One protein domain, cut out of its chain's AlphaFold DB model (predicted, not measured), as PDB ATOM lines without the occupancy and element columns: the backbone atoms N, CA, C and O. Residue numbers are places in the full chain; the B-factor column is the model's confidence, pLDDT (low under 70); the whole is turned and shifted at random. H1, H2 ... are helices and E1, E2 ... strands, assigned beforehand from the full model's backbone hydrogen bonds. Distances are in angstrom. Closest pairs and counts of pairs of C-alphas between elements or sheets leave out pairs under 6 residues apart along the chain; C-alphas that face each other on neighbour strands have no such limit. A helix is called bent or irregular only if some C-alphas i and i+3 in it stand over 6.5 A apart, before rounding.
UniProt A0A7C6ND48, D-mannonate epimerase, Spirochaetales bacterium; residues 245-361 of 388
ATOM      1  N   GLU A 245     -67.579 108.638 110.244       89.62
ATOM      2  CA  GLU A 245     -67.454 109.943 109.569       89.62
ATOM      3  C   GLU A 245     -66.326 109.972 108.525       89.62
ATOM      4  O   GLU A 245     -66.370 110.731 107.556       89.62
ATOM      5  N   ARG A 246     -65.282 109.154 108.714       88.19
ATOM      6  CA  ARG A 246     -64.097 109.150 107.850       88.19
ATOM      7  C   ARG A 246     -63.493 107.761 107.703       88.19
ATOM      8  O   ARG A 246     -63.233 107.084 108.696       88.19
ATOM      9  N   VAL A 247     -63.163 107.396 106.467       87.00
ATOM     10  CA  VAL A 247     -62.407 106.181 106.127       87.00
ATOM     11  C   VAL A 247     -61.172 106.558 105.315       87.00
ATOM     12  O   VAL A 247     -61.255 107.347 104.379       87.00
ATOM     13  N   VAL A 248     -60.019 105.979 105.661       86.44
ATOM     14  CA  VAL A 248     -58.768 106.132 104.904       86.44
ATOM     15  C   VAL A 248     -58.373 104.778 104.326       86.44
ATOM     16  O   VAL A 248     -58.199 103.811 105.067       86.44
ATOM     17  N   VAL A 249     -58.214 104.715 103.006       87.25
ATOM     18  CA  VAL A 249     -57.773 103.529 102.266       87.25
ATOM     19  C   VAL A 249     -56.442 103.831 101.592       87.25
ATOM     20  O   VAL A 249     -56.343 104.773 100.812       87.25
ATOM     21  N   THR A 250     -55.428 103.010 101.854       86.56
ATOM     22  CA  THR A 250     -54.131 103.093 101.168       86.56
ATOM     23  C   THR A 250     -54.038 102.000 100.116       86.56
ATOM     24  O   THR A 250     -54.172 100.820 100.438       86.56
ATOM     25  N   LEU A 251     -53.789 102.389  98.866       85.19
ATOM     26  CA  LEU A 251     -53.655 101.471  97.738       85.19
ATOM     27  C   LEU A 251     -52.184 101.154  97.448       85.19
ATOM     28  O   LEU A 251     -51.330 102.043  97.465       85.19
ATOM     29  N   GLY A 252     -51.906  99.879  97.171       81.88
ATOM     30  CA  GLY A 252     -50.572  99.383  96.837       81.88
ATOM     31  C   GLY A 252     -50.094  99.768  95.432       81.88
ATOM     32  O   GLY A 252     -50.805 100.386  94.635       81.88
ATOM     33  N   GLU A 253     -48.857  99.387  95.114       85.31
ATOM     34  CA  GLU A 253     -48.199  99.689  93.835       85.31
ATOM     35  C   GLU A 253     -48.901  99.093  92.610       85.31
ATOM     36  O   GLU A 253     -48.722  99.596  91.498       85.31
ATOM     37  N   GLU A 254     -49.691  98.039  92.791       81.88
ATOM     38  CA  GLU A 254     -50.488  97.375  91.763       81.88
ATOM     39  C   GLU A 254     -51.619  98.256  91.210       81.88
ATOM     40  O   GLU A 254     -52.029  98.092  90.059       81.88
ATOM     41  N   TYR A 255     -52.089  99.240  91.982       86.25
ATOM     42  CA  TYR A 255     -53.148 100.151  91.564       86.25
ATOM     43  C   TYR A 255     -52.583 101.273  90.685       86.25
ATOM     44  O   TYR A 255     -52.177 102.336  91.156       86.25
ATOM     45  N   LYS A 256     -52.562 101.034  89.368       91.25
ATOM     46  CA  LYS A 256     -52.053 101.998  88.371       91.25
ATOM     47  C   LYS A 256     -53.094 102.981  87.839       91.25
ATOM     48  O   LYS A 256     -52.728 103.966  87.195       91.25
ATOM     49  N   THR A 257     -54.384 102.733  88.067       94.31
ATOM     50  CA  THR A 257     -55.461 103.540  87.480       94.31
ATOM     51  C   THR A 257     -56.542 103.899  88.486       94.31
ATOM     52  O   THR A 257     -56.846 103.120  89.390       94.31
ATOM     53  N   LEU A 258     -57.165 105.063  88.284       94.06
ATOM     54  CA  LEU A 258     -58.309 105.500  89.083       94.06
ATOM     55  C   LEU A 258     -59.486 104.527  88.958       94.06
ATOM     56  O   LEU A 258     -60.166 104.272  89.940       94.06
ATOM     57  N   TRP A 259     -59.672 103.929  87.780       93.94
ATOM     58  CA  TRP A 259     -60.643 102.860  87.552       93.94
ATOM     59  C   TRP A 259     -60.526 101.719  88.566       93.94
ATOM     60  O   TRP A 259     -61.534 101.300  89.107       93.94
ATOM     61  N   HIS A 260     -59.327 101.202  88.846       90.69
ATOM     62  CA  HIS A 260     -59.190 100.142  89.853       90.69
ATOM     63  C   HIS A 260     -59.304 100.696  91.278       90.69
ATOM     64  O   HIS A 260     -59.782 100.015  92.175       90.69
ATOM     65  N   ALA A 261     -58.904 101.950  91.494       90.69
ATOM     66  CA  ALA A 261     -58.992 102.584  92.803       90.69
ATOM     67  C   ALA A 261     -60.434 102.768  93.304       90.69
ATOM     68  O   ALA A 261     -60.643 102.838  94.514       90.69
ATOM     69  N   THR A 262     -61.434 102.810  92.413       92.50
ATOM     70  CA  THR A 262     -62.843 102.908  92.825       92.50
ATOM     71  C   THR A 262     -63.351 101.677  93.572       92.50
ATOM     72  O   THR A 262     -64.383 101.778  94.222       92.50
ATOM     73  N   GLU A 263     -62.634 100.546  93.564       88.38
ATOM     74  CA  GLU A 263     -62.939  99.400  94.442       88.38
ATOM     75  C   GLU A 263     -62.952  99.803  95.929       88.38
ATOM     76  O   GLU A 263     -63.713  99.267  96.729       88.38
ATOM     77  N   ALA A 264     -62.162 100.814  96.316       90.38
ATOM     78  CA  ALA A 264     -62.209 101.352  97.673       90.38
ATOM     79  C   ALA A 264     -63.597 101.916  98.027       90.38
ATOM     80  O   ALA A 264     -64.001 101.859  99.185       90.38
ATOM     81  N   ILE A 265     -64.330 102.439  97.042       93.06
ATOM     82  CA  ILE A 265     -65.664 103.018  97.224       93.06
ATOM     83  C   ILE A 265     -66.667 101.902  97.505       93.06
ATOM     84  O   ILE A 265     -67.364 101.965  98.515       93.06
ATOM     85  N   THR A 266     -66.716 100.860  96.668       86.88
ATOM     86  CA  THR A 266     -67.669  99.748  96.836       86.88
ATOM     87  C   THR A 266     -67.468  99.037  98.176       86.88
ATOM     88  O   THR A 266     -68.441  98.748  98.868       86.88
ATOM     89  N   HIS A 267     -66.218  98.859  98.615       87.50
ATOM     90  CA  HIS A 267     -65.892  98.186  99.877       87.50
ATOM     91  C   HIS A 267     -66.158  99.008 101.148       87.50
ATOM     92  O   HIS A 267     -66.254  98.429 102.230       87.50
ATOM     93  N   THR A 268     -66.230 100.340 101.057       90.19
ATOM     94  CA  THR A 268     -66.335 101.223 102.239       90.19
ATOM     95  C   THR A 268     -67.622 102.035 102.292       90.19
ATOM     96  O   THR A 268     -67.932 102.608 103.333       90.19
ATOM     97  N   ARG A 269     -68.410 102.047 101.212       91.69
ATOM     98  CA  ARG A 269     -69.659 102.810 101.093       91.69
ATOM     99  C   ARG A 269     -70.618 102.593 102.260       91.69
ATOM    100  O   ARG A 269     -71.091 103.568 102.827       91.69
ATOM    101  N   GLU A 270     -70.893 101.340 102.625       89.62
ATOM    102  CA  GLU A 270     -71.820 101.028 103.730       89.62
ATOM    103  C   GLU A 270     -71.225 101.320 105.116       89.62
ATOM    104  O   GLU A 270     -71.963 101.407 106.094       89.62
ATOM    105  N   ALA A 271     -69.903 101.490 105.215       89.31
ATOM    106  CA  ALA A 271     -69.251 101.875 106.459       89.31
ATOM    107  C   ALA A 271     -69.345 103.384 106.725       89.31
ATOM    108  O   ALA A 271     -69.206 103.790 107.872       89.31
ATOM    109  N   LEU A 272     -69.556 104.216 105.702       88.00
ATOM    110  CA  LEU A 272     -69.561 105.674 105.826       88.00
ATOM    111  C   LEU A 272     -70.942 106.212 106.203       88.00
ATOM    112  O   LEU A 272     -71.967 105.779 105.677       88.00
ATOM    113  N   GLU A 273     -70.973 107.206 107.086       91.81
ATOM    114  CA  GLU A 273     -72.193 107.976 107.322       91.81
ATOM    115  C   GLU A 273     -72.476 108.971 106.185       91.81
ATOM    116  O   GLU A 273     -71.606 109.331 105.383       91.81
ATOM    117  N   ARG A 274     -73.711 109.483 106.151       95.19
ATOM    118  CA  ARG A 274     -74.077 110.570 105.239       95.19
ATOM    119  C   ARG A 274     -73.309 111.843 105.596       95.19
ATOM    120  O   ARG A 274     -73.389 112.308 106.725       95.19
ATOM    121  N   GLY A 275     -72.645 112.441 104.615       96.25
ATOM    122  CA  GLY A 275     -71.769 113.598 104.790       96.25
ATOM    123  C   GLY A 275     -70.327 113.239 105.156       96.25
ATOM    124  O   GLY A 275     -69.505 114.147 105.256       96.25
ATOM    125  N   GLY A 276     -70.008 111.948 105.309       94.00
ATOM    126  CA  GLY A 276     -68.659 111.490 105.615       94.00
ATOM    127  C   GLY A 276     -67.644 111.716 104.486       94.00
ATOM    128  O   GLY A 276     -67.940 112.251 103.408       94.00
ATOM    129  N   GLU A 277     -66.411 111.278 104.728       94.69
ATOM    130  CA  GLU A 277     -65.289 111.428 103.797       94.69
ATOM    131  C   GLU A 277     -64.518 110.110 103.617       94.69
ATOM    132  O   GLU A 277     -63.978 109.536 104.565       94.69
ATOM    133  N   LEU A 278     -64.421 109.657 102.365       94.50
ATOM    134  CA  LEU A 278     -63.513 108.597 101.941       94.50
ATOM    135  C   LEU A 278     -62.228 109.211 101.383       94.50
ATOM    136  O   LEU A 278     -62.254 109.913 100.373       94.50
ATOM    137  N   ILE A 279     -61.094 108.891 101.995       92.31
ATOM    138  CA  ILE A 279     -59.765 109.294 101.532       92.31
ATOM    139  C   ILE A 279     -59.062 108.076 100.940       92.31
ATOM    140  O   ILE A 279     -58.831 107.088 101.634       92.31
ATOM    141  N   ILE A 280     -58.684 108.158  99.669       93.12
ATOM    142  CA  ILE A 280     -57.953 107.113  98.953       93.12
ATOM    143  C   ILE A 280     -56.521 107.605  98.714       93.12
ATOM    144  O   ILE A 280     -56.269 108.427  97.832       93.12
ATOM    145  N   VAL A 281     -55.569 107.096  99.495       89.56
ATOM    146  CA  VAL A 281     -54.133 107.359  99.343       89.56
ATOM    147  C   VAL A 281     -53.576 106.430  98.270       89.56
ATOM    148  O   VAL A 281     -53.469 105.221  98.479       89.56
ATOM    149  N   ALA A 282     -53.232 106.979  97.106       87.88
ATOM    150  CA  ALA A 282     -52.916 106.183  95.925       87.88
ATOM    151  C   ALA A 282     -51.755 106.766  95.094       87.88
ATOM    152  O   ALA A 282     -51.961 107.250  93.974       87.88
ATOM    153  N   PRO A 283     -50.508 106.687  95.601       88.31
ATOM    154  CA  PRO A 283     -49.345 107.337  94.991       88.31
ATOM    155  C   PRO A 283     -48.881 106.748  93.650       88.31
ATOM    156  O   PRO A 283     -48.023 107.314  92.965       88.31
ATOM    157  N   HIS A 284     -49.448 105.609  93.253       88.44
ATOM    158  CA  HIS A 284     -49.062 104.875  92.048       88.44
ATOM    159  C   HIS A 284     -50.070 104.996  90.900       88.44
ATOM    160  O   HIS A 284     -49.791 104.494  89.808       88.44
ATOM    161  N   ILE A 285     -51.190 105.700  91.105       91.88
ATOM    162  CA  ILE A 285     -52.158 105.973  90.039       91.88
ATOM    163  C   ILE A 285     -51.549 106.955  89.040       91.88
ATOM    164  O   ILE A 285     -51.170 108.065  89.407       91.88
ATOM    165  N   GLU A 286     -51.517 106.564  87.767       93.50
ATOM    166  CA  GLU A 286     -50.972 107.362  86.663       93.50
ATOM    167  C   GLU A 286     -51.970 107.620  85.522       93.50
ATOM    168  O   GLU A 286     -51.689 108.427  84.638       93.50
ATOM    169  N   ARG A 287     -53.132 106.948  85.510       93.75
ATOM    170  CA  ARG A 287     -54.157 107.066  84.448       93.75
ATOM    171  C   ARG A 287     -55.569 106.989  85.019       93.75
ATOM    172  O   ARG A 287     -55.775 106.412  86.086       93.75
ATOM    173  N   LEU A 288     -56.557 107.516  84.297       93.69
ATOM    174  CA  LEU A 288     -57.954 107.426  84.734       93.69
ATOM    175  C   LEU A 288     -58.520 106.028  84.481       93.69
ATOM    176  O   LEU A 288     -59.130 105.436  85.366       93.69
ATOM    177  N   CYS A 289     -58.277 105.474  83.292       92.19
ATOM    178  CA  CYS A 289     -58.806 104.176  82.886       92.19
ATOM    179  C   CYS A 289     -57.689 103.225  82.449       92.19
ATOM    180  O   CYS A 289     -56.683 103.634  81.872       92.19
ATOM    181  N   TYR A 290     -57.887 101.932  82.702       86.50
ATOM    182  CA  TYR A 290     -56.979 100.881  82.243       86.50
ATOM    183  C   TYR A 290     -57.058 100.676  80.722       86.50
ATOM    184  O   TYR A 290     -56.068 100.333  80.082       86.50
ATOM    185  N   ASN A 291     -58.228 100.941  80.135       87.44
ATOM    186  CA  ASN A 291     -58.473 100.850  78.706       87.44
ATOM    187  C   ASN A 291     -58.513 102.256  78.092       87.44
ATOM    188  O   ASN A 291     -59.443 103.028  78.335       87.44
ATOM    189  N   ARG A 292     -57.531 102.571  77.240       85.81
ATOM    190  CA  ARG A 292     -57.430 103.879  76.568       85.81
ATOM    191  C   ARG A 292     -58.656 104.221  75.717       85.81
ATOM    192  O   ARG A 292     -59.030 105.387  75.670       85.81
ATOM    193  N   ALA A 293     -59.309 103.234  75.101       86.25
ATOM    194  CA  ALA A 293     -60.509 103.458  74.293       86.25
ATOM    195  C   ALA A 293     -61.712 103.911  75.138       86.25
ATOM    196  O   ALA A 293     -62.579 104.626  74.649       86.25
ATOM    197  N   ARG A 294     -61.750 103.533  76.424       87.75
ATOM    198  CA  ARG A 294     -62.828 103.896  77.361       87.75
ATOM    199  C   ARG A 294     -62.517 105.151  78.170       87.75
ATOM    200  O   ARG A 294     -63.427 105.750  78.734       87.75
ATOM    201  N   GLU A 295     -61.256 105.581  78.211       92.06
ATOM    202  CA  GLU A 295     -60.842 106.746  78.997       92.06
ATOM    203  C   GLU A 295     -61.569 108.032  78.572       92.06
ATOM    204  O   GLU A 295     -61.893 108.856  79.422       92.06
ATOM    205  N   GLY A 296     -61.881 108.187  77.279       94.38
ATOM    206  CA  GLY A 296     -62.672 109.318  76.780       94.38
ATOM    207  C   GLY A 296     -64.077 109.383  77.387       94.38
ATOM    208  O   GLY A 296     -64.514 110.459  77.783       94.38
ATOM    209  N   ILE A 297     -64.744 108.234  77.542       95.56
ATOM    210  CA  ILE A 297     -66.068 108.131  78.177       95.56
ATOM    211  C   ILE A 297     -65.963 108.492  79.664       95.56
ATOM    212  O   ILE A 297     -66.743 109.300  80.156       95.56
ATOM    213  N   VAL A 298     -64.950 107.968  80.368       96.38
ATOM    214  CA  VAL A 298     -64.713 108.294  81.787       96.38
ATOM    215  C   VAL A 298     -64.487 109.797  81.981       96.38
ATOM    216  O   VAL A 298     -65.074 110.386  82.881       96.38
ATOM    217  N   LYS A 299     -63.688 110.435  81.114       96.25
ATOM    218  CA  LYS A 299     -63.452 111.890  81.141       96.25
ATOM    219  C   LYS A 299     -64.709 112.706  80.831       96.25
ATOM    220  O   LYS A 299     -64.855 113.795  81.367       96.25
ATOM    221  N   LYS A 300     -65.575 112.211  79.942       96.75
ATOM    222  CA  LYS A 300     -66.785 112.916  79.497       96.75
ATOM    223  C   LYS A 300     -67.867 112.948  80.578       96.75
ATOM    224  O   LYS A 300     -68.484 113.989  80.764       96.75
ATOM    225  N   TYR A 301     -68.098 111.822  81.253       97.38
ATOM    226  CA  TYR A 301     -69.233 111.666  82.172       97.38
ATOM    227  C   TYR A 301     -68.852 111.732  83.652       97.38
ATOM    228  O   TYR A 301     -69.664 112.162  84.470       97.38
ATOM    229  N   GLY A 302     -67.631 111.318  84.002       96.62
ATOM    230  CA  GLY A 302     -67.178 111.250  85.390       96.62
ATOM    231  C   GLY A 302     -68.030 110.337  86.282       96.62
ATOM    232  O   GLY A 302     -68.883 109.574  85.824       96.62
ATOM    233  N   TYR A 303     -67.776 110.417  87.583       97.00
ATOM    234  CA  TYR A 303     -68.477 109.696  88.640       97.00
ATOM    235  C   TYR A 303     -69.526 110.622  89.274       97.00
ATOM    236  O   TYR A 303     -69.295 111.232  90.314       97.00
ATOM    237  N   CYS A 304     -70.667 110.777  88.597       94.88
ATOM    238  CA  CYS A 304     -71.700 111.775  88.913       94.88
ATOM    239  C   CYS A 304     -72.990 111.204  89.535       94.88
ATOM    240  O   CYS A 304     -74.004 111.894  89.612       94.88
ATOM    241  N   GLY A 305     -72.966 109.952  89.995       94.06
ATOM    242  CA  GLY A 305     -74.106 109.315  90.655       94.06
ATOM    243  C   GLY A 305     -75.050 108.581  89.704       94.06
ATOM    244  O   GLY A 305     -75.114 108.839  88.499       94.06
ATOM    245  N   ARG A 306     -75.808 107.638  90.274       93.38
ATOM    246  CA  ARG A 306     -76.686 106.725  89.533       93.38
ATOM    247  C   ARG A 306     -77.732 107.446  88.689       93.38
ATOM    248  O   ARG A 306     -77.821 107.197  87.492       93.38
ATOM    249  N   GLU A 307     -78.491 108.358  89.291       92.62
ATOM    250  CA  GLU A 307     -79.607 109.039  88.618       92.62
ATOM    251  C   GLU A 307     -79.164 109.888  87.421       92.62
ATOM    252  O   GLU A 307     -79.872 109.972  86.415       92.62
ATOM    253  N   VAL A 308     -77.986 110.512  87.509       95.19
ATOM    254  CA  VAL A 308     -77.408 111.271  86.394       95.19
ATOM    255  C   VAL A 308     -76.994 110.308  85.286       95.19
ATOM    256  O   VAL A 308     -77.433 110.459  84.149       95.19
ATOM    257  N   LEU A 309     -76.244 109.254  85.620       95.38
ATOM    258  CA  LEU A 309     -75.762 108.282  84.636       95.38
ATOM    259  C   LEU A 309     -76.889 107.498  83.953       95.38
ATOM    260  O   LEU A 309     -76.760 107.172  82.776       95.38
ATOM    261  N   ILE A 310     -78.014 107.237  84.625       92.75
ATOM    262  CA  ILE A 310     -79.214 106.661  83.991       92.75
ATOM    263  C   ILE A 310     -79.721 107.568  82.862       92.75
ATOM    264  O   ILE A 310     -80.011 107.093  81.761       92.75
ATOM    265  N   LYS A 311     -79.805 108.881  83.109       93.88
ATOM    266  CA  LYS A 311     -80.243 109.856  82.098       93.88
ATOM    267  C   LYS A 311     -79.236 109.959  80.957       93.88
ATOM    268  O   LYS A 311     -79.645 109.952  79.797       93.88
ATOM    269  N   GLU A 312     -77.944 109.983  81.274       96.06
ATOM    270  CA  GLU A 312     -76.880 110.031  80.269       96.06
ATOM    271  C   GLU A 312     -76.886 108.788  79.370       96.06
ATOM    272  O   GLU A 312     -76.778 108.918  78.151       96.06
ATOM    273  N   VAL A 313     -77.104 107.592  79.932       93.88
ATOM    274  CA  VAL A 313     -77.274 106.354  79.153       93.88
ATOM    275  C   VAL A 313     -78.497 106.443  78.241       93.88
ATOM    276  O   VAL A 313     -78.425 106.039  77.085       93.88
ATOM    277  N   ALA A 314     -79.624 106.991  78.698       91.50
ATOM    278  CA  ALA A 314     -80.812 107.123  77.852       91.50
ATOM    279  C   ALA A 314     -80.592 108.076  76.656       91.50
ATOM    280  O   ALA A 314     -81.156 107.859  75.577       91.50
ATOM    281  N   GLN A 315     -79.761 109.106  76.827       95.00
ATOM    282  CA  GLN A 315     -79.587 110.197  75.863       95.00
ATOM    283  C   GLN A 315     -78.388 110.030  74.923       95.00
ATOM    284  O   GLN A 315     -78.413 110.592  73.830       95.00
ATOM    285  N   ASN A 316     -77.372 109.245  75.295       96.06
ATOM    286  CA  ASN A 316     -76.120 109.167  74.543       96.06
ATOM    287  C   ASN A 316     -75.783 107.735  74.109       96.06
ATOM    288  O   ASN A 316     -75.668 106.825  74.931       96.06
ATOM    289  N   ASP A 317     -75.573 107.541  72.807       93.69
ATOM    290  CA  ASP A 317     -75.315 106.214  72.239       93.69
ATOM    291  C   ASP A 317     -73.947 105.647  72.648       93.69
ATOM    292  O   ASP A 317     -73.829 104.443  72.861       93.69
ATOM    293  N   ASP A 318     -72.946 106.504  72.888       93.94
ATOM    294  CA  ASP A 318     -71.628 106.071  73.375       93.94
ATOM    295  C   ASP A 318     -71.713 105.318  74.720       93.94
ATOM    296  O   ASP A 318     -71.002 104.330  74.910       93.94
ATOM    297  N   LEU A 319     -72.615 105.698  75.631       92.38
ATOM    298  CA  LEU A 319     -72.880 104.966  76.874       92.38
ATOM    299  C   LEU A 319     -73.780 103.745  76.672       92.38
ATOM    300  O   LEU A 319     -73.524 102.717  77.303       92.38
ATOM    301  N   LYS A 320     -74.788 103.807  75.792       89.62
ATOM    302  CA  LYS A 320     -75.637 102.636  75.469       89.62
ATOM    303  C   LYS A 320     -74.819 101.489  74.887       89.62
ATOM    304  O   LYS A 320     -75.079 100.327  75.189       89.62
ATOM    305  N   GLU A 321     -73.813 101.810  74.085       89.31
ATOM    306  CA  GLU A 321     -72.879 100.840  73.514       89.31
ATOM    307  C   GLU A 321     -71.829 100.368  74.536       89.31
ATOM    308  O   GLU A 321     -71.215  99.315  74.363       89.31
ATOM    309  N   ASN A 322     -71.661 101.094  75.649       90.00
ATOM    310  CA  ASN A 322     -70.679 100.821  76.700       90.00
ATOM    311  C   ASN A 322     -71.323 100.677  78.092       90.00
ATOM    312  O   ASN A 322     -70.816 101.219  79.077       90.00
ATOM    313  N   LEU A 323     -72.396  99.888  78.217       90.50
ATOM    314  CA  LEU A 323     -73.116  99.695  79.490       90.50
ATOM    315  C   LEU A 323     -72.235  99.214  80.656       90.50
ATOM    316  O   LEU A 323     -72.501  99.552  81.806       90.50
ATOM    317  N   ALA A 324     -71.155  98.474  80.386       88.31
ATOM    318  CA  ALA A 324     -70.191  98.106  81.425       88.31
ATOM    319  C   ALA A 324     -69.422  99.318  81.985       88.31
ATOM    320  O   ALA A 324     -69.071  99.322  83.161       88.31
ATOM    321  N   VAL A 325     -69.163 100.341  81.162       92.88
ATOM    322  CA  VAL A 325     -68.574 101.612  81.614       92.88
ATOM    323  C   VAL A 325     -69.597 102.405  82.412       92.88
ATOM    324  O   VAL A 325     -69.260 102.885  83.487       92.88
ATOM    325  N   ALA A 326     -70.850 102.475  81.952       94.19
ATOM    326  CA  ALA A 326     -71.920 103.107  82.721       94.19
ATOM    327  C   ALA A 326     -72.077 102.461  84.111       94.19
ATOM    328  O   ALA A 326     -72.087 103.163  85.116       94.19
ATOM    329  N   ALA A 327     -72.106 101.126  84.178       93.44
ATOM    330  CA  ALA A 327     -72.160 100.375  85.432       93.44
ATOM    331  C   ALA A 327     -70.985 100.705  86.367       93.44
ATOM    332  O   ALA A 327     -71.181 100.924  87.560       93.44
ATOM    333  N   HIS A 328     -69.768 100.781  85.818       94.25
ATOM    334  CA  HIS A 328     -68.570 101.162  86.572       94.25
ATOM    335  C   HIS A 328     -68.672 102.574  87.153       94.25
ATOM    336  O   HIS A 328     -68.393 102.774  88.331       94.25
ATOM    337  N   LEU A 329     -69.092 103.550  86.344       96.12
ATOM    338  CA  LEU A 329     -69.238 104.934  86.793       96.12
ATOM    339  C   LEU A 329     -70.304 105.060  87.891       96.12
ATOM    340  O   LEU A 329     -70.091 105.796  88.851       96.12
ATOM    341  N   ILE A 330     -71.407 104.307  87.796       95.44
ATOM    342  CA  ILE A 330     -72.439 104.257  88.841       95.44
ATOM    343  C   ILE A 330     -71.839 103.719  90.144       95.44
ATOM    344  O   ILE A 330     -71.906 104.391  91.170       95.44
ATOM    345  N   ASN A 331     -71.193 102.551  90.092       94.75
ATOM    346  CA  ASN A 331     -70.608 101.909  91.272       94.75
ATOM    347  C   ASN A 331     -69.479 102.739  91.908       94.75
ATOM    348  O   ASN A 331     -69.302 102.710  93.122       94.75
ATOM    349  N   GLY A 332     -68.725 103.485  91.098       95.00
ATOM    350  CA  GLY A 332     -67.664 104.383  91.555       95.00
ATOM    351  C   GLY A 332     -68.143 105.775  91.981       95.00
ATOM    352  O   GLY A 332     -67.311 106.634  92.250       95.00
ATOM    353  N   SER A 333     -69.451 106.038  92.010       95.81
ATOM    354  CA  SER A 333     -70.005 107.325  92.445       95.81
ATOM    355  C   SER A 333     -70.463 107.272  93.899       95.81
ATOM    356  O   SER A 333     -70.971 106.250  94.351       95.81
ATOM    357  N   SER A 334     -70.375 108.380  94.637       93.75
ATOM    358  CA  SER A 334     -70.884 108.446  96.018       93.75
ATOM    359  C   SER A 334     -72.395 108.674  96.117       93.75
ATOM    360  O   SER A 334     -72.963 108.443  97.177       93.75
ATOM    361  N   GLU A 335     -73.065 109.075  95.029       90.75
ATOM    362  CA  GLU A 335     -74.475 109.520  95.037       90.75
ATOM    363  C   GLU A 335     -74.734 110.658  96.046       90.75
ATOM    364  O   GLU A 335     -75.752 110.673  96.734       90.75
ATOM    365  N   ASP A 336     -73.767 111.572  96.185       90.31
ATOM    366  CA  ASP A 336     -73.778 112.680  97.151       90.31
ATOM    367  C   ASP A 336     -73.934 112.239  98.622       90.31
ATOM    368  O   ASP A 336     -74.191 113.058  99.507       90.31
ATOM    369  N   LEU A 337     -73.755 110.944  98.915       93.69
ATOM    370  CA  LEU A 337     -73.836 110.414 100.276       93.69
ATOM    371  C   LEU A 337     -72.597 110.760 101.097       93.69
ATOM    372  O   LEU A 337     -72.711 110.954 102.297       93.69
ATOM    373  N   PHE A 338     -71.428 110.837 100.472       96.00
ATOM    374  CA  PHE A 338     -70.147 111.167 101.096       96.00
ATOM    375  C   PHE A 338     -69.217 111.771 100.042       96.00
ATOM    376  O   PHE A 338     -69.442 111.645  98.833       96.00
ATOM    377  N   SER A 339     -68.160 112.431 100.497       97.44
ATOM    378  CA  SER A 339     -67.115 112.954  99.618       97.44
ATOM    379  C   SER A 339     -66.002 111.928  99.408       97.44
ATOM    380  O   SER A 339     -65.701 111.130 100.293       97.44
ATOM    381  N   ILE A 340     -65.390 111.943  98.223       97.44
ATOM    382  CA  ILE A 340     -64.278 111.055  97.871       97.44
ATOM    383  C   ILE A 340     -63.075 111.921  97.522       97.44
ATOM    384  O   ILE A 340     -63.155 112.748  96.612       97.44
ATOM    385  N   ARG A 341     -61.959 111.714  98.220       96.12
ATOM    386  CA  ARG A 341     -60.699 112.423  97.998       96.12
ATOM    387  C   ARG A 341     -59.604 111.465  97.557       96.12
ATOM    388  O   ARG A 341     -59.335 110.477  98.233       96.12
ATOM    389  N   ILE A 342     -58.944 111.780  96.447       95.81
ATOM    390  CA  ILE A 342     -57.786 111.038  95.939       95.81
ATOM    391  C   ILE A 342     -56.510 111.773  96.341       95.81
ATOM    392  O   ILE A 342     -56.313 112.931  95.970       95.81
ATOM    393  N   CYS A 343     -55.637 111.085  97.073       91.94
ATOM    394  CA  CYS A 343     -54.454 111.673  97.688       91.94
ATOM    395  C   CYS A 343     -53.160 111.089  97.125       91.94
ATOM    396  O   CYS A 343     -52.983 109.871  97.053       91.94
ATOM    397  N   GLY A 344     -52.237 111.974  96.745       84.75
ATOM    398  CA  GLY A 344     -50.886 111.608  96.315       84.75
ATOM    399  C   GLY A 344     -50.771 110.984  94.921       84.75
ATOM    400  O   GLY A 344     -49.676 110.572  94.552       84.75
ATOM    401  N   SER A 345     -51.855 110.910  94.139       88.81
ATOM    402  CA  SER A 345     -51.816 110.355  92.777       88.81
ATOM    403  C   SER A 345     -50.862 111.121  91.857       88.81
ATOM    404  O   SER A 345     -50.647 112.317  92.035       88.81
ATOM    405  N   ARG A 346     -50.363 110.467  90.801       92.81
ATOM    406  CA  ARG A 346     -49.566 111.126  89.748       92.81
ATOM    407  C   ARG A 346     -50.429 111.854  88.712       92.81
ATOM    408  O   ARG A 346     -49.891 112.484  87.803       92.81
ATOM    409  N   LEU A 347     -51.755 111.740  88.809       94.31
ATOM    410  CA  LEU A 347     -52.693 112.493  87.984       94.31
ATOM    411  C   LEU A 347     -52.737 113.955  88.437       94.31
ATOM    412  O   LEU A 347     -52.598 114.263  89.617       94.31
ATOM    413  N   SER A 348     -52.962 114.865  87.489       95.19
ATOM    414  CA  SER A 348     -53.130 116.278  87.821       95.19
ATOM    415  C   SER A 348     -54.426 116.505  88.600       95.19
ATOM    416  O   SER A 348     -55.415 115.793  88.406       95.19
ATOM    417  N   ARG A 349     -54.458 117.568  89.413       96.25
ATOM    418  CA  ARG A 349     -55.675 118.046  90.085       96.25
ATOM    419  C   ARG A 349     -56.873 118.118  89.137       96.25
ATOM    420  O   ARG A 349     -57.914 117.547  89.428       96.25
ATOM    421  N   SER A 350     -56.693 118.730  87.965       97.19
ATOM    422  CA  SER A 350     -57.754 118.851  86.957       97.19
ATOM    423  C   SER A 350     -58.245 117.502  86.423       97.19
ATOM    424  O   SER A 350     -59.413 117.404  86.062       97.19
ATOM    425  N   ALA A 351     -57.397 116.471  86.357       96.44
ATOM    426  CA  ALA A 351     -57.825 115.144  85.923       96.44
ATOM    427  C   ALA A 351     -58.681 114.435  86.985       96.44
ATOM    428  O   ALA A 351     -59.620 113.735  86.622       96.44
ATOM    429  N   ILE A 352     -58.365 114.625  88.272       97.38
ATOM    430  CA  ILE A 352     -59.128 114.075  89.404       97.38
ATOM    431  C   ILE A 352     -60.456 114.824  89.584       97.38
ATOM    432  O   ILE A 352     -61.522 114.211  89.575       97.38
ATOM    433  N   GLU A 353     -60.397 116.151  89.679       97.31
ATOM    434  CA  GLU A 353     -61.580 117.001  89.860       97.31
ATOM    435  C   GLU A 353     -62.505 116.944  88.638       97.31
ATOM    436  O   GLU A 353     -63.726 116.936  88.782       97.31
ATOM    437  N   GLY A 354     -61.944 116.800  87.433       97.31
ATOM    438  CA  GLY A 354     -62.709 116.688  86.191       97.31
ATOM    439  C   GLY A 354     -63.575 115.430  86.079       97.31
ATOM    440  O   GLY A 354     -64.482 115.411  85.256       97.31
ATOM    441  N   VAL A 355     -63.330 114.398  86.895       97.00
ATOM    442  CA  VAL A 355     -64.178 113.193  86.950       97.00
ATOM    443  C   VAL A 355     -65.047 113.126  88.206       97.00
ATOM    444  O   VAL A 355     -65.690 112.105  88.426       97.00
ATOM    445  N   GLY A 356     -65.108 114.192  89.011       96.00
ATOM    446  CA  GLY A 356     -66.025 114.291  90.153       96.00
ATOM    447  C   GLY A 356     -65.439 113.911  91.517       96.00
ATOM    448  O   GLY A 356     -66.196 113.787  92.475       96.00
ATOM    449  N   PHE A 357     -64.118 113.748  91.645       97.50
ATOM    450  CA  PHE A 357     -63.465 113.499  92.938       97.50
ATOM    451  C   PHE A 357     -62.712 114.723  93.458       97.50
ATOM    452  O   PHE A 357     -62.270 115.577  92.697       97.50
ATOM    453  N   LEU A 358     -62.504 114.792  94.771       97.00
ATOM    454  CA  LEU A 358     -61.657 115.810  95.384       97.00
ATOM    455  C   LEU A 358     -60.181 115.428  95.234       97.00
ATOM    456  O   LEU A 358     -59.798 114.275  95.430       97.00
ATOM    457  N   TYR A 359     -59.333 116.404  94.935       96.12
ATOM    458  CA  TYR A 359     -57.885 116.222  94.950       96.12
ATOM    459  C   TYR A 359     -57.318 116.522  96.351       96.12
ATOM    460  O   TYR A 359     -57.747 117.474  97.010       96.12
ATOM    461  N   GLY A 360     -56.350 115.725  96.810       91.94
ATOM    462  CA  GLY A 360     -55.594 115.963  98.044       91.94
ATOM    463  C   GLY A 360     -54.093 115.727  97.863       91.94
ATOM    464  O   GLY A 360     -53.669 114.875  97.076       91.94
ATOM    465  N   GLU A 361     -53.279 116.471  98.606       86.38
ATOM    466  CA  GLU A 361     -51.822 116.302  98.605       86.38
ATOM    467  C   GLU A 361     -51.408 115.186  99.577       86.38
ATOM    468  O   GLU A 361     -52.053 114.957 100.598       86.38
TER     469      GLU A 361
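What this domain is: This is residues 245 to 361 of the 388 residues of the protein "D-mannonate epimerase" of Spirochaetales bacterium (UniProt A0A7C6ND48). Four parallel strands side by side form a wall at one end of the domain, with helices H2 and H7 over one of its faces and the other face free of named helices. Beyond them, on the same side of the wall, H3, H4, H5 and H6 gather into a separate helical cluster that makes the other end of the longest axis, while the short H1 lies between the two ends. The 117 printed residues run E1 H1 H2 E2 H3 H4 H5 H6 E3 H7 E4, seven named helices and four named strands, of mixed class; the sheet's order is E1 E2 E3 E4. The whole is compact, with a radius of gyration of the C-alphas of 13.5 A and spans of 36 by 30 by 22 A.

How they stand to each other: The sheet has edge strands E1, residues 245 to 250, and E4, residues 358 to 360, and inner strands E2, residues 272 to 281, and E3, residues 339 to 343. E1 and E2 are parallel at 20 degrees, with N 249 and O 279 at 2.8 A. E2 and E3 are parallel at 12 degrees, with N 341 and O 278 at 2.8 A. E3 and E4 are parallel at 35 degrees, with N 360 and O 342 at 2.9 A; these N and O pairs are within hydrogen-bond range. From edge to edge the strands' lines turn by 62 degrees. H2, residues 263 to 271, is on the sheet at a height over the sheet of 8.8 A. It lies over E2 and only just over E1, where 3 of its C-alphas fall, and runs along the strands, at 25 degrees to E2 on the local plane. H7, residues 349 to 353, is on the same face, over E4, where the C-alphas of Arg 349 and Tyr 359 are the closest at 5.6 A. H1, residues 258 to 261, only grazes the sheet. There are three strand-helix-strand units, two parallel neighbour strands with helices between: E1, H1 H2, E2 and E3, H7, E4, both with right-handed crossovers, and E2, E3 with H3, residues 292 to 301, H4, residues 306 to 315, H5, residues 317 to 320, and H6, residues 323 to 331, between. These last four helices are not on the sheet. H4 and H6 touch at a shallow tilt of 23 degrees, opposite ways, closest at the C-alphas of Arg 306 and Ile 330, 5.0 A. H3 touches H6 at a steep tilt of 54 degrees, the same way, closest at the C-alphas of Arg 294 and Val 325, 7.5 A. H5 and H4 touch only at the corner, where the C-alphas of Leu 319 and Val 313 are 5.1 A apart. H2 and H6 are close but not clearly touching, with the C-alphas of Thr 266 and Asn 331 at 6.7 A. Every O i to N i+4 pair is within hydrogen-bond range in H4, H6 and H7, against 3 of 5 in H2 and 4 of 6 in H3; H1 and H5 are too short for such a pair.

Where its parts are: E1 begins at C-alpha 245, (-67.454, 109.943, 109.569), and is 17.2 A long. E2 is 16.8 A long and bends by 121 degrees at Gly 275; E3 is 12.9 A long. H3 measures 15.2 A, H4 14.4 A, H2 13.8 A and H6 12.2 A. H2 is irregular, with C-alphas 267 and 270 at 7.6 A, and H3 only just, with C-alphas 293 and 296 at 6.7 A. H4 ends at C-alpha 315, (-79.587, 110.197, 75.863), and E4 at C-alpha 360, (-55.594, 115.963, 98.044).

The domain as a whole: The two C-alphas farthest apart, those of Glu 245 and Asp 317, are 38.3 A apart. The printed part has no cut, and no link is long. The mean pLDDT of the printed part is 92.3, and no printed residue is under 70.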